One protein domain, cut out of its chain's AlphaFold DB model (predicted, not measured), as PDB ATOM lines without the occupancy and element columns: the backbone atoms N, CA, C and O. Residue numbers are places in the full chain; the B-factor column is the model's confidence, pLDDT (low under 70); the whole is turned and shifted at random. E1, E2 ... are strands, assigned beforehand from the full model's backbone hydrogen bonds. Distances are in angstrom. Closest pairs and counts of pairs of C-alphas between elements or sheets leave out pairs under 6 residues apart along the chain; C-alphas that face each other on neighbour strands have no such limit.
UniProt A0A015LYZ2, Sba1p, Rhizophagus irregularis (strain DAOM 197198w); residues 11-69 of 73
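What this domain is: This is residues 11 to 69 of the 73 residues of the protein "Sba1p" of Rhizophagus irregularis (strain DAOM 197198w) (UniProt A0A015LYZ2). A three-stranded sheet, E3, E4 and E5, and a two-stranded hairpin, E1 and E2, make two loosely stacked layers, only partly face to face, their strands running along the length of a rod. A tail without named elements, residues 60 to 69, folds across one end. The printed part has 59 residues, with no named helix and five strands in chain order E1 to E5; the class is all strand. Both sheets are antiparallel, the larger in the order E3, E4, E5. The whole is only just loose, close to compact, with a radius of gyration of the C-alphas of 12.6 A and spans of 39 by 18 by 17 A.

How they stand to each other: E3, residues 29 to 36, E4, residues 40 to 47, and E5, residues 52 to 59, form a meander, each strand the antiparallel neighbour of the one before. E4 is the inner strand. E3 and E4 are a hairpin at 173 degrees, with N 33 and O 44 within hydrogen-bond range at 2.7 A. E4 and E5 are a hairpin at 170 degrees, with N 54 and O 45 also 2.7 A apart. The sheet is twisted, its C-alphas up to 4.1 A off the best plane. E1, residues 11 to 15, and E2, residues 20 to 25, are an antiparallel hairpin, with N 21 and O 14 2.8 A apart. E2 and E3 are apart; E1 and E5 are only just apart, closest 8.5 A.

Where its parts are: E5 is 23.5 A long, E4 22.7 A, E3 18.2 A, E2 16.3 A and E1 13.3 A. E1 begins at C-alpha 11 (-18.224, -8.945, -28.346), and E5 ends at C-alpha 59 (-14.001, 3.869, -28.306).

The domain as a whole: The two C-alphas farthest apart, those of Ser 17 and Glu 50, are 39.9 A apart. The printed part has no cut, and its four links between strands are tight. Confidence is under 70 at residue 49 and residues 66 to 69.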
ATOM      1  N   VAL A  11     -18.386  -9.802 -27.175       88.50
ATOM      2  CA  VAL A  11     -18.224  -8.945 -28.346       88.50
ATOM      3  C   VAL A  11     -16.972  -9.391 -29.079       88.50
ATOM      4  O   VAL A  11     -15.856  -9.262 -28.573       88.50
ATOM      5  N   LEU A  12     -17.164  -9.922 -30.280       89.06
ATOM      6  CA  LEU A  12     -16.083 -10.255 -31.194       89.06
ATOM      7  C   LEU A  12     -15.873  -9.078 -32.138       89.06
ATOM      8  O   LEU A  12     -16.829  -8.471 -32.616       89.06
ATOM      9  N   TRP A  13     -14.618  -8.763 -32.426       89.19
ATOM     10  CA  TRP A  13     -14.275  -7.709 -33.368       89.19
ATOM     11  C   TRP A  13     -13.245  -8.216 -34.367       89.19
ATOM     12  O   TRP A  13     -12.371  -9.022 -34.043       89.19
ATOM     13  N   ALA A  14     -13.355  -7.737 -35.598       86.94
ATOM     14  CA  ALA A  14     -12.395  -8.006 -36.650       86.94
ATOM     15  C   ALA A  14     -12.220  -6.753 -37.500       86.94
ATOM     16  O   ALA A  14     -13.193  -6.147 -37.939       86.94
ATOM     17  N   GLN A  15     -10.973  -6.379 -37.763       83.94
ATOM     18  CA  GLN A  15     -10.653  -5.279 -38.666       83.94
ATOM     19  C   GLN A  15     -10.110  -5.826 -39.987       83.94
ATOM     20  O   GLN A  15      -9.251  -6.711 -40.009       83.94
ATOM     21  N   ARG A  16     -10.605  -5.283 -41.093       85.31
ATOM     22  CA  ARG A  16     -10.007  -5.392 -42.426       85.31
ATOM     23  C   ARG A  16      -9.375  -4.052 -42.788       85.31
ATOM     24  O   ARG A  16      -9.513  -3.077 -42.061       85.31
ATOM     25  N   SER A  17      -8.687  -3.985 -43.925       81.88
ATOM     26  CA  SER A  17      -7.972  -2.771 -44.338       81.88
ATOM     27  C   SER A  17      -8.852  -1.514 -44.412       81.88
ATOM     28  O   SER A  17      -8.331  -0.430 -44.183       81.88
ATOM     29  N   ASN A  18     -10.158  -1.657 -44.679       81.38
ATOM     30  CA  ASN A  18     -11.095  -0.536 -44.827       81.38
ATOM     31  C   ASN A  18     -12.379  -0.657 -43.982       81.38
ATOM     32  O   ASN A  18     -13.233   0.219 -44.065       81.38
ATOM     33  N   GLU A  19     -12.556  -1.734 -43.212       81.88
ATOM     34  CA  GLU A  19     -13.837  -2.063 -42.572       81.88
ATOM     35  C   GLU A  19     -13.608  -2.640 -41.173       81.88
ATOM     36  O   GLU A  19     -12.655  -3.391 -40.954       81.88
ATOM     37  N   LEU A  20     -14.498  -2.319 -40.235       83.19
ATOM     38  CA  LEU A  20     -14.509  -2.870 -38.884       83.19
ATOM     39  C   LEU A  20     -15.806  -3.652 -38.680       83.19
ATOM     40  O   LEU A  20     -16.897  -3.101 -38.802       83.19
ATOM     41  N   TYR A  21     -15.672  -4.930 -38.351       85.50
ATOM     42  CA  TYR A  21     -16.777  -5.814 -38.017       85.50
ATOM     43  C   TYR A  21     -16.849  -5.976 -36.509       85.50
ATOM     44  O   TYR A  21     -15.847  -6.295 -35.865       85.50
ATOM     45  N   ILE A  22     -18.043  -5.777 -35.961       85.56
ATOM     46  CA  ILE A  22     -18.347  -5.999 -34.552       85.56
ATOM     47  C   ILE A  22     -19.515  -6.974 -34.501       85.56
ATOM     48  O   ILE A  22     -20.599  -6.691 -35.006       85.56
ATOM     49  N   THR A  23     -19.279  -8.138 -33.911       87.00
ATOM     50  CA  THR A  23     -20.270  -9.195 -33.735       87.00
ATOM     51  C   THR A  23     -20.621  -9.284 -32.261       87.00
ATOM     52  O   THR A  23     -19.752  -9.465 -31.411       87.00
ATOM     53  N   ILE A  24     -21.909  -9.150 -31.961       86.88
ATOM     54  CA  ILE A  24     -22.427  -9.063 -30.600       86.88
ATOM     55  C   ILE A  24     -23.196 -10.350 -30.318       86.88
ATOM     56  O   ILE A  24     -24.241 -10.592 -30.919       86.88
ATOM     57  N   ASN A  25     -22.682 -11.185 -29.421       85.00
ATOM     58  CA  ASN A  25     -23.297 -12.467 -29.103       85.00
ATOM     59  C   ASN A  25     -24.335 -12.290 -27.981       85.00
ATOM     60  O   ASN A  25     -24.012 -12.345 -26.792       85.00
ATOM     61  N   VAL A  26     -25.586 -12.017 -28.368       82.06
ATOM     62  CA  VAL A  26     -26.729 -11.865 -27.453       82.06
ATOM     63  C   VAL A  26     -27.889 -12.737 -27.926       82.06
ATOM     64  O   VAL A  26     -28.442 -12.531 -29.004       82.06
ATOM     65  N   THR A  27     -28.304 -13.683 -27.087       78.94
ATOM     66  CA  THR A  27     -29.442 -14.571 -27.359       78.94
ATOM     67  C   THR A  27     -30.771 -13.833 -27.190       78.94
ATOM     68  O   THR A  27     -30.991 -13.213 -26.155       78.94
ATOM     69  N   ASP A  28     -31.687 -13.922 -28.157       77.56
ATOM     70  CA  ASP A  28     -33.035 -13.314 -28.093       77.56
ATOM     71  C   ASP A  28     -33.014 -11.815 -27.714       77.56
ATOM     72  O   ASP A  28     -33.704 -11.365 -26.797       77.56
ATOM     73  N   CYS A  29     -32.161 -11.028 -28.384       78.56
ATOM     74  CA  CYS A  29     -32.092  -9.585 -28.160       78.56
ATOM     75  C   CYS A  29     -33.373  -8.898 -28.656       78.56
ATOM     76  O   CYS A  29     -33.658  -8.859 -29.855       78.56
ATOM     77  N   LYS A  30     -34.115  -8.285 -27.737       76.62
ATOM     78  CA  LYS A  30     -35.271  -7.437 -28.025       76.62
ATOM     79  C   LYS A  30     -34.859  -5.972 -27.998       76.62
ATOM     80  O   LYS A  30     -34.180  -5.525 -27.074       76.62
ATOM     81  N   GLU A  31     -35.292  -5.246 -29.027       77.88
ATOM     82  CA  GLU A  31     -35.032  -3.812 -29.222       77.88
ATOM     83  C   GLU A  31     -33.539  -3.430 -29.150       77.88
ATOM     84  O   GLU A  31     -33.151  -2.634 -28.295       77.88
ATOM     85  N   PRO A  32     -32.682  -3.977 -30.036       83.44
ATOM     86  CA  PRO A  32     -31.291  -3.546 -30.111       83.44
ATOM     87  C   PRO A  32     -31.215  -2.063 -30.502       83.44
ATOM     88  O   PRO A  32     -31.726  -1.646 -31.541       83.44
ATOM     89  N   LYS A  33     -30.553  -1.270 -29.664       86.12
ATOM     90  CA  LYS A  33     -30.180   0.120 -29.908       86.12
ATOM     91  C   LYS A  33     -28.681   0.170 -30.132       86.12
ATOM     92  O   LYS A  33     -27.899  -0.042 -29.212       86.12
ATOM     93  N   ILE A  34     -28.287   0.438 -31.368       85.94
ATOM     94  CA  ILE A  34     -26.890   0.632 -31.742       85.94
ATOM     95  C   ILE A  34     -26.723   2.104 -32.093       85.94
ATOM     96  O   ILE A  34     -27.444   2.628 -32.941       85.94
ATOM     97  N   ASN A  35     -25.772   2.764 -31.447       86.75
ATOM     98  CA  ASN A  35     -25.410   4.139 -31.727       86.75
ATOM     99  C   ASN A  35     -23.940   4.187 -32.142       86.75
ATOM    100  O   ASN A  35     -23.051   3.912 -31.338       86.75
ATOM    101  N   VAL A  36     -23.690   4.537 -33.400       84.75
ATOM    102  CA  VAL A  36     -22.340   4.641 -33.957       84.75
ATOM    103  C   VAL A  36     -22.016   6.110 -34.166       84.75
ATOM    104  O   VAL A  36     -22.772   6.844 -34.796       84.75
ATOM    105  N   THR A  37     -20.887   6.535 -33.624       84.94
ATOM    106  CA  THR A  37     -20.310   7.866 -33.821       84.94
ATOM    107  C   THR A  37     -18.909   7.720 -34.402       84.94
ATOM    108  O   THR A  37     -18.367   6.616 -34.444       84.94
ATOM    109  N   GLU A  38     -18.307   8.826 -34.828       84.69
ATOM    110  CA  GLU A  38     -16.974   8.825 -35.447       84.69
ATOM    111  C   GLU A  38     -15.900   8.231 -34.524       84.69
ATOM    112  O   GLU A  38     -15.015   7.519 -34.986       84.69
ATOM    113  N   ASN A  39     -16.039   8.440 -33.212       86.69
ATOM    114  CA  ASN A  39     -15.042   8.051 -32.214       86.69
ATOM    115  C   ASN A  39     -15.479   6.924 -31.283       86.69
ATOM    116  O   ASN A  39     -14.663   6.431 -30.510       86.69
ATOM    117  N   LYS A  40     -16.743   6.495 -31.322       88.50
ATOM    118  CA  LYS A  40     -17.218   5.399 -30.472       88.50
ATOM    119  C   LYS A  40     -18.458   4.703 -31.005       88.50
ATOM    120  O   LYS A  40     -19.264   5.299 -31.723       88.50
ATOM    121  N   ILE A  41     -18.649   3.466 -30.573       88.00
ATOM    122  CA  ILE A  41     -19.874   2.693 -30.747       88.00
ATOM    123  C   ILE A  41     -20.445   2.312 -29.391       88.00
ATOM    124  O   ILE A  41     -19.735   1.842 -28.504       88.00
ATOM    125  N   SER A  42     -21.751   2.490 -29.258       89.00
ATOM    126  CA  SER A  42     -22.520   2.094 -28.088       89.00
ATOM    127  C   SER A  42     -23.611   1.130 -28.528       89.00
ATOM    128  O   SER A  42     -24.314   1.375 -29.509       89.00
ATOM    129  N   PHE A  43     -23.760   0.035 -27.800       88.81
ATOM    130  CA  PHE A  43     -24.833  -0.929 -27.991       88.81
ATOM    131  C   PHE A  43     -25.590  -1.111 -26.687       88.81
ATOM    132  O   PHE A  43     -24.978  -1.286 -25.635       88.81
ATOM    133  N   GLU A  44     -26.913  -1.141 -26.782       87.56
ATOM    134  CA  GLU A  44     -27.815  -1.485 -25.696       87.56
ATOM    135  C   GLU A  44     -28.939  -2.375 -26.230       87.56
ATOM    136  O   GLU A  44     -29.565  -2.070 -27.240       87.56
ATOM    137  N   GLY A  45     -29.239  -3.472 -25.549       85.81
ATOM    138  CA  GLY A  45     -30.318  -4.379 -25.922       85.81
ATOM    139  C   GLY A  45     -30.818  -5.150 -24.714       85.81
ATOM    140  O   GLY A  45     -30.079  -5.363 -23.758       85.81
ATOM    141  N   LYS A  46     -32.084  -5.563 -24.713       85.31
ATOM    142  CA  LYS A  46     -32.627  -6.402 -23.636       85.31
ATOM    143  C   LYS A  46     -32.638  -7.851 -24.081       85.31
ATOM    144  O   LYS A  46     -33.070  -8.134 -25.190       85.31
ATOM    145  N   SER A  47     -32.213  -8.773 -23.228       81.12
ATOM    146  CA  SER A  47     -32.199 -10.200 -23.560       81.12
ATOM    147  C   SER A  47     -32.765 -11.058 -22.434       81.12
ATOM    148  O   SER A  47     -32.703 -10.710 -21.248       81.12
ATOM    149  N   GLY A  48     -33.356 -12.182 -22.841       75.31
ATOM    150  CA  GLY A  48     -33.929 -13.185 -21.961       75.31
ATOM    151  C   GLY A  48     -35.311 -12.824 -21.394       75.31
ATOM    152  O   GLY A  48     -35.812 -11.709 -21.566       75.31
ATOM    153  N   PRO A  49     -35.946 -13.776 -20.687       69.62
ATOM    154  CA  PRO A  49     -37.267 -13.587 -20.083       69.62
ATOM    155  C   PRO A  49     -37.266 -12.532 -18.967       69.62
ATOM    156  O   PRO A  49     -38.277 -11.869 -18.749       69.62
ATOM    157  N   GLU A  50     -36.124 -12.331 -18.304       74.19
ATOM    158  CA  GLU A  50     -35.945 -11.325 -17.248       74.19
ATOM    159  C   GLU A  50     -35.650  -9.913 -17.787       74.19
ATOM    160  O   GLU A  50     -35.474  -8.991 -16.997       74.19
ATOM    161  N   GLN A  51     -35.609  -9.722 -19.116       75.44
ATOM    162  CA  GLN A  51     -35.287  -8.437 -19.757       75.44
ATOM    163  C   GLN A  51     -33.991  -7.814 -19.217       75.44
ATOM    164  O   GLN A  51     -33.918  -6.603 -18.983       75.44
ATOM    165  N   SER A  52     -32.966  -8.642 -19.014       82.56
ATOM    166  CA  SER A  52     -31.677  -8.146 -18.549       82.56
ATOM    167  C   SER A  52     -31.101  -7.204 -19.602       82.56
ATOM    168  O   SER A  52     -31.108  -7.513 -20.795       82.56
ATOM    169  N   LEU A  53     -30.656  -6.027 -19.166       84.19
ATOM    170  CA  LEU A  53     -30.045  -5.032 -20.038       84.19
ATOM    171  C   LEU A  53     -28.630  -5.484 -20.372       84.19
ATOM    172  O   LEU A  53     -27.798  -5.616 -19.480       84.19
ATOM    173  N   TYR A  54     -28.372  -5.705 -21.651       87.25
ATOM    174  CA  TYR A  54     -27.048  -5.928 -22.193       87.25
ATOM    175  C   TYR A  54     -26.557  -4.665 -22.870       87.25
ATOM    176  O   TYR A  54     -27.316  -3.993 -23.565       87.25
ATOM    177  N   GLY A  55     -25.283  -4.354 -22.698       88.19
ATOM    178  CA  GLY A  55     -24.705  -3.221 -23.387       88.19
ATOM    179  C   GLY A  55     -23.197  -3.156 -23.297       88.19
ATOM    180  O   GLY A  55     -22.573  -3.740 -22.407       88.19
ATOM    181  N   PHE A  56     -22.613  -2.443 -24.248       87.19
ATOM    182  CA  PHE A  56     -21.196  -2.118 -24.257       87.19
ATOM    183  C   PHE A  56     -20.969  -0.764 -24.921       87.19
ATOM    184  O   PHE A  56     -21.764  -0.308 -25.744       87.19
ATOM    185  N   GLU A  57     -19.847  -0.149 -24.576       88.88
ATOM    186  CA  GLU A  57     -19.317   1.028 -25.247       88.88
ATOM    187  C   GLU A  57     -17.867   0.731 -25.632       88.88
ATOM    188  O   GLU A  57     -17.100   0.215 -24.817       88.88
ATOM    189  N   LEU A  58     -17.514   0.997 -26.887       86.69
ATOM    190  CA  LEU A  58     -16.158   0.860 -27.404       86.69
ATOM    191  C   LEU A  58     -15.754   2.164 -28.082       86.69
ATOM    192  O   LEU A  58     -16.452   2.652 -28.970       86.69
ATOM    193  N   GLU A  59     -14.613   2.703 -27.678       88.00
ATOM    194  CA  GLU A  59     -14.001   3.869 -28.306       88.00
ATOM    195  C   GLU A  59     -13.079   3.417 -29.442       88.00
ATOM    196  O   GLU A  59     -12.292   2.476 -29.302       88.00
ATOM    197  N   PHE A  60     -13.189   4.072 -30.592       84.56
ATOM    198  CA  PHE A  60     -12.358   3.786 -31.748       84.56
ATOM    199  C   PHE A  60     -11.018   4.500 -31.625       84.56
ATOM    200  O   PHE A  60     -10.932   5.671 -31.271       84.56
ATOM    201  N   HIS A  61      -9.949   3.793 -31.979       78.88
ATOM    202  CA  HIS A  61      -8.604   4.367 -31.997       78.88
ATOM    203  C   HIS A  61      -8.372   5.308 -33.199       78.88
ATOM    204  O   HIS A  61      -7.409   6.073 -33.231       78.88
ATOM    205  N   LYS A  62      -9.210   5.216 -34.232       77.81
ATOM    206  CA  LYS A  62      -9.209   6.098 -35.402       77.81
ATOM    207  C   LYS A  62     -10.645   6.449 -35.742       77.81
ATOM    208  O   LYS A  62     -11.505   5.580 -35.613       77.81
ATOM    209  N   ASP A  63     -10.859   7.664 -36.232       76.44
ATOM    210  CA  ASP A  63     -12.168   8.112 -36.688       76.44
ATOM    211  C   ASP A  63     -12.719   7.158 -37.755       76.44
ATOM    212  O   ASP A  63     -12.069   6.872 -38.770       76.44
ATOM    213  N   ILE A  64     -13.922   6.648 -37.515       77.19
ATOM    214  CA  ILE A  64     -14.673   5.851 -38.480       77.19
ATOM    215  C   ILE A  64     -15.744   6.711 -39.146       77.19
ATOM    216  O   ILE A  64     -16.243   7.669 -38.564       77.19
ATOM    217  N   LYS A  65     -16.147   6.352 -40.366       74.50
ATOM    218  CA  LYS A  65     -17.260   7.018 -41.050       74.50
ATOM    219  C   LYS A  65     -18.582   6.330 -40.685       74.50
ATOM    220  O   LYS A  65     -18.829   5.236 -41.197       74.50
ATOM    221  N   PRO A  66     -19.449   6.936 -39.849       68.56
ATOM    222  CA  PRO A  66     -20.705   6.309 -39.418       68.56
ATOM    223  C   PRO A  66     -21.692   6.094 -40.579       68.56
ATOM    224  O   PRO A  66     -22.538   5.209 -40.522       68.56
ATOM    225  N   GLU A  67     -21.538   6.858 -41.661       65.31
ATOM    226  CA  GLU A  67     -22.372   6.845 -42.874       65.31
ATOM    227  C   GLU A  67     -22.334   5.512 -43.644       65.31
ATOM    228  O   GLU A  67     -23.239   5.227 -44.422       65.31
ATOM    229  N   VAL A  68     -21.297   4.693 -43.432       63.66
ATOM    230  CA  VAL A  68     -21.092   3.404 -44.125       63.66
ATOM    231  C   VAL A  68     -21.426   2.215 -43.209       63.66
ATOM    232  O   VAL A  68     -21.177   1.061 -43.555       63.66
ATOM    233  N   CYS A  69     -21.989   2.462 -42.021       60.16
ATOM    234  CA  CYS A  69     -22.311   1.394 -41.081       60.16
ATOM    235  C   CYS A  69     -23.523   0.582 -41.571       60.16
ATOM    236  O   CYS A  69     -24.675   0.961 -41.369       60.16
TER     237      CYS A  69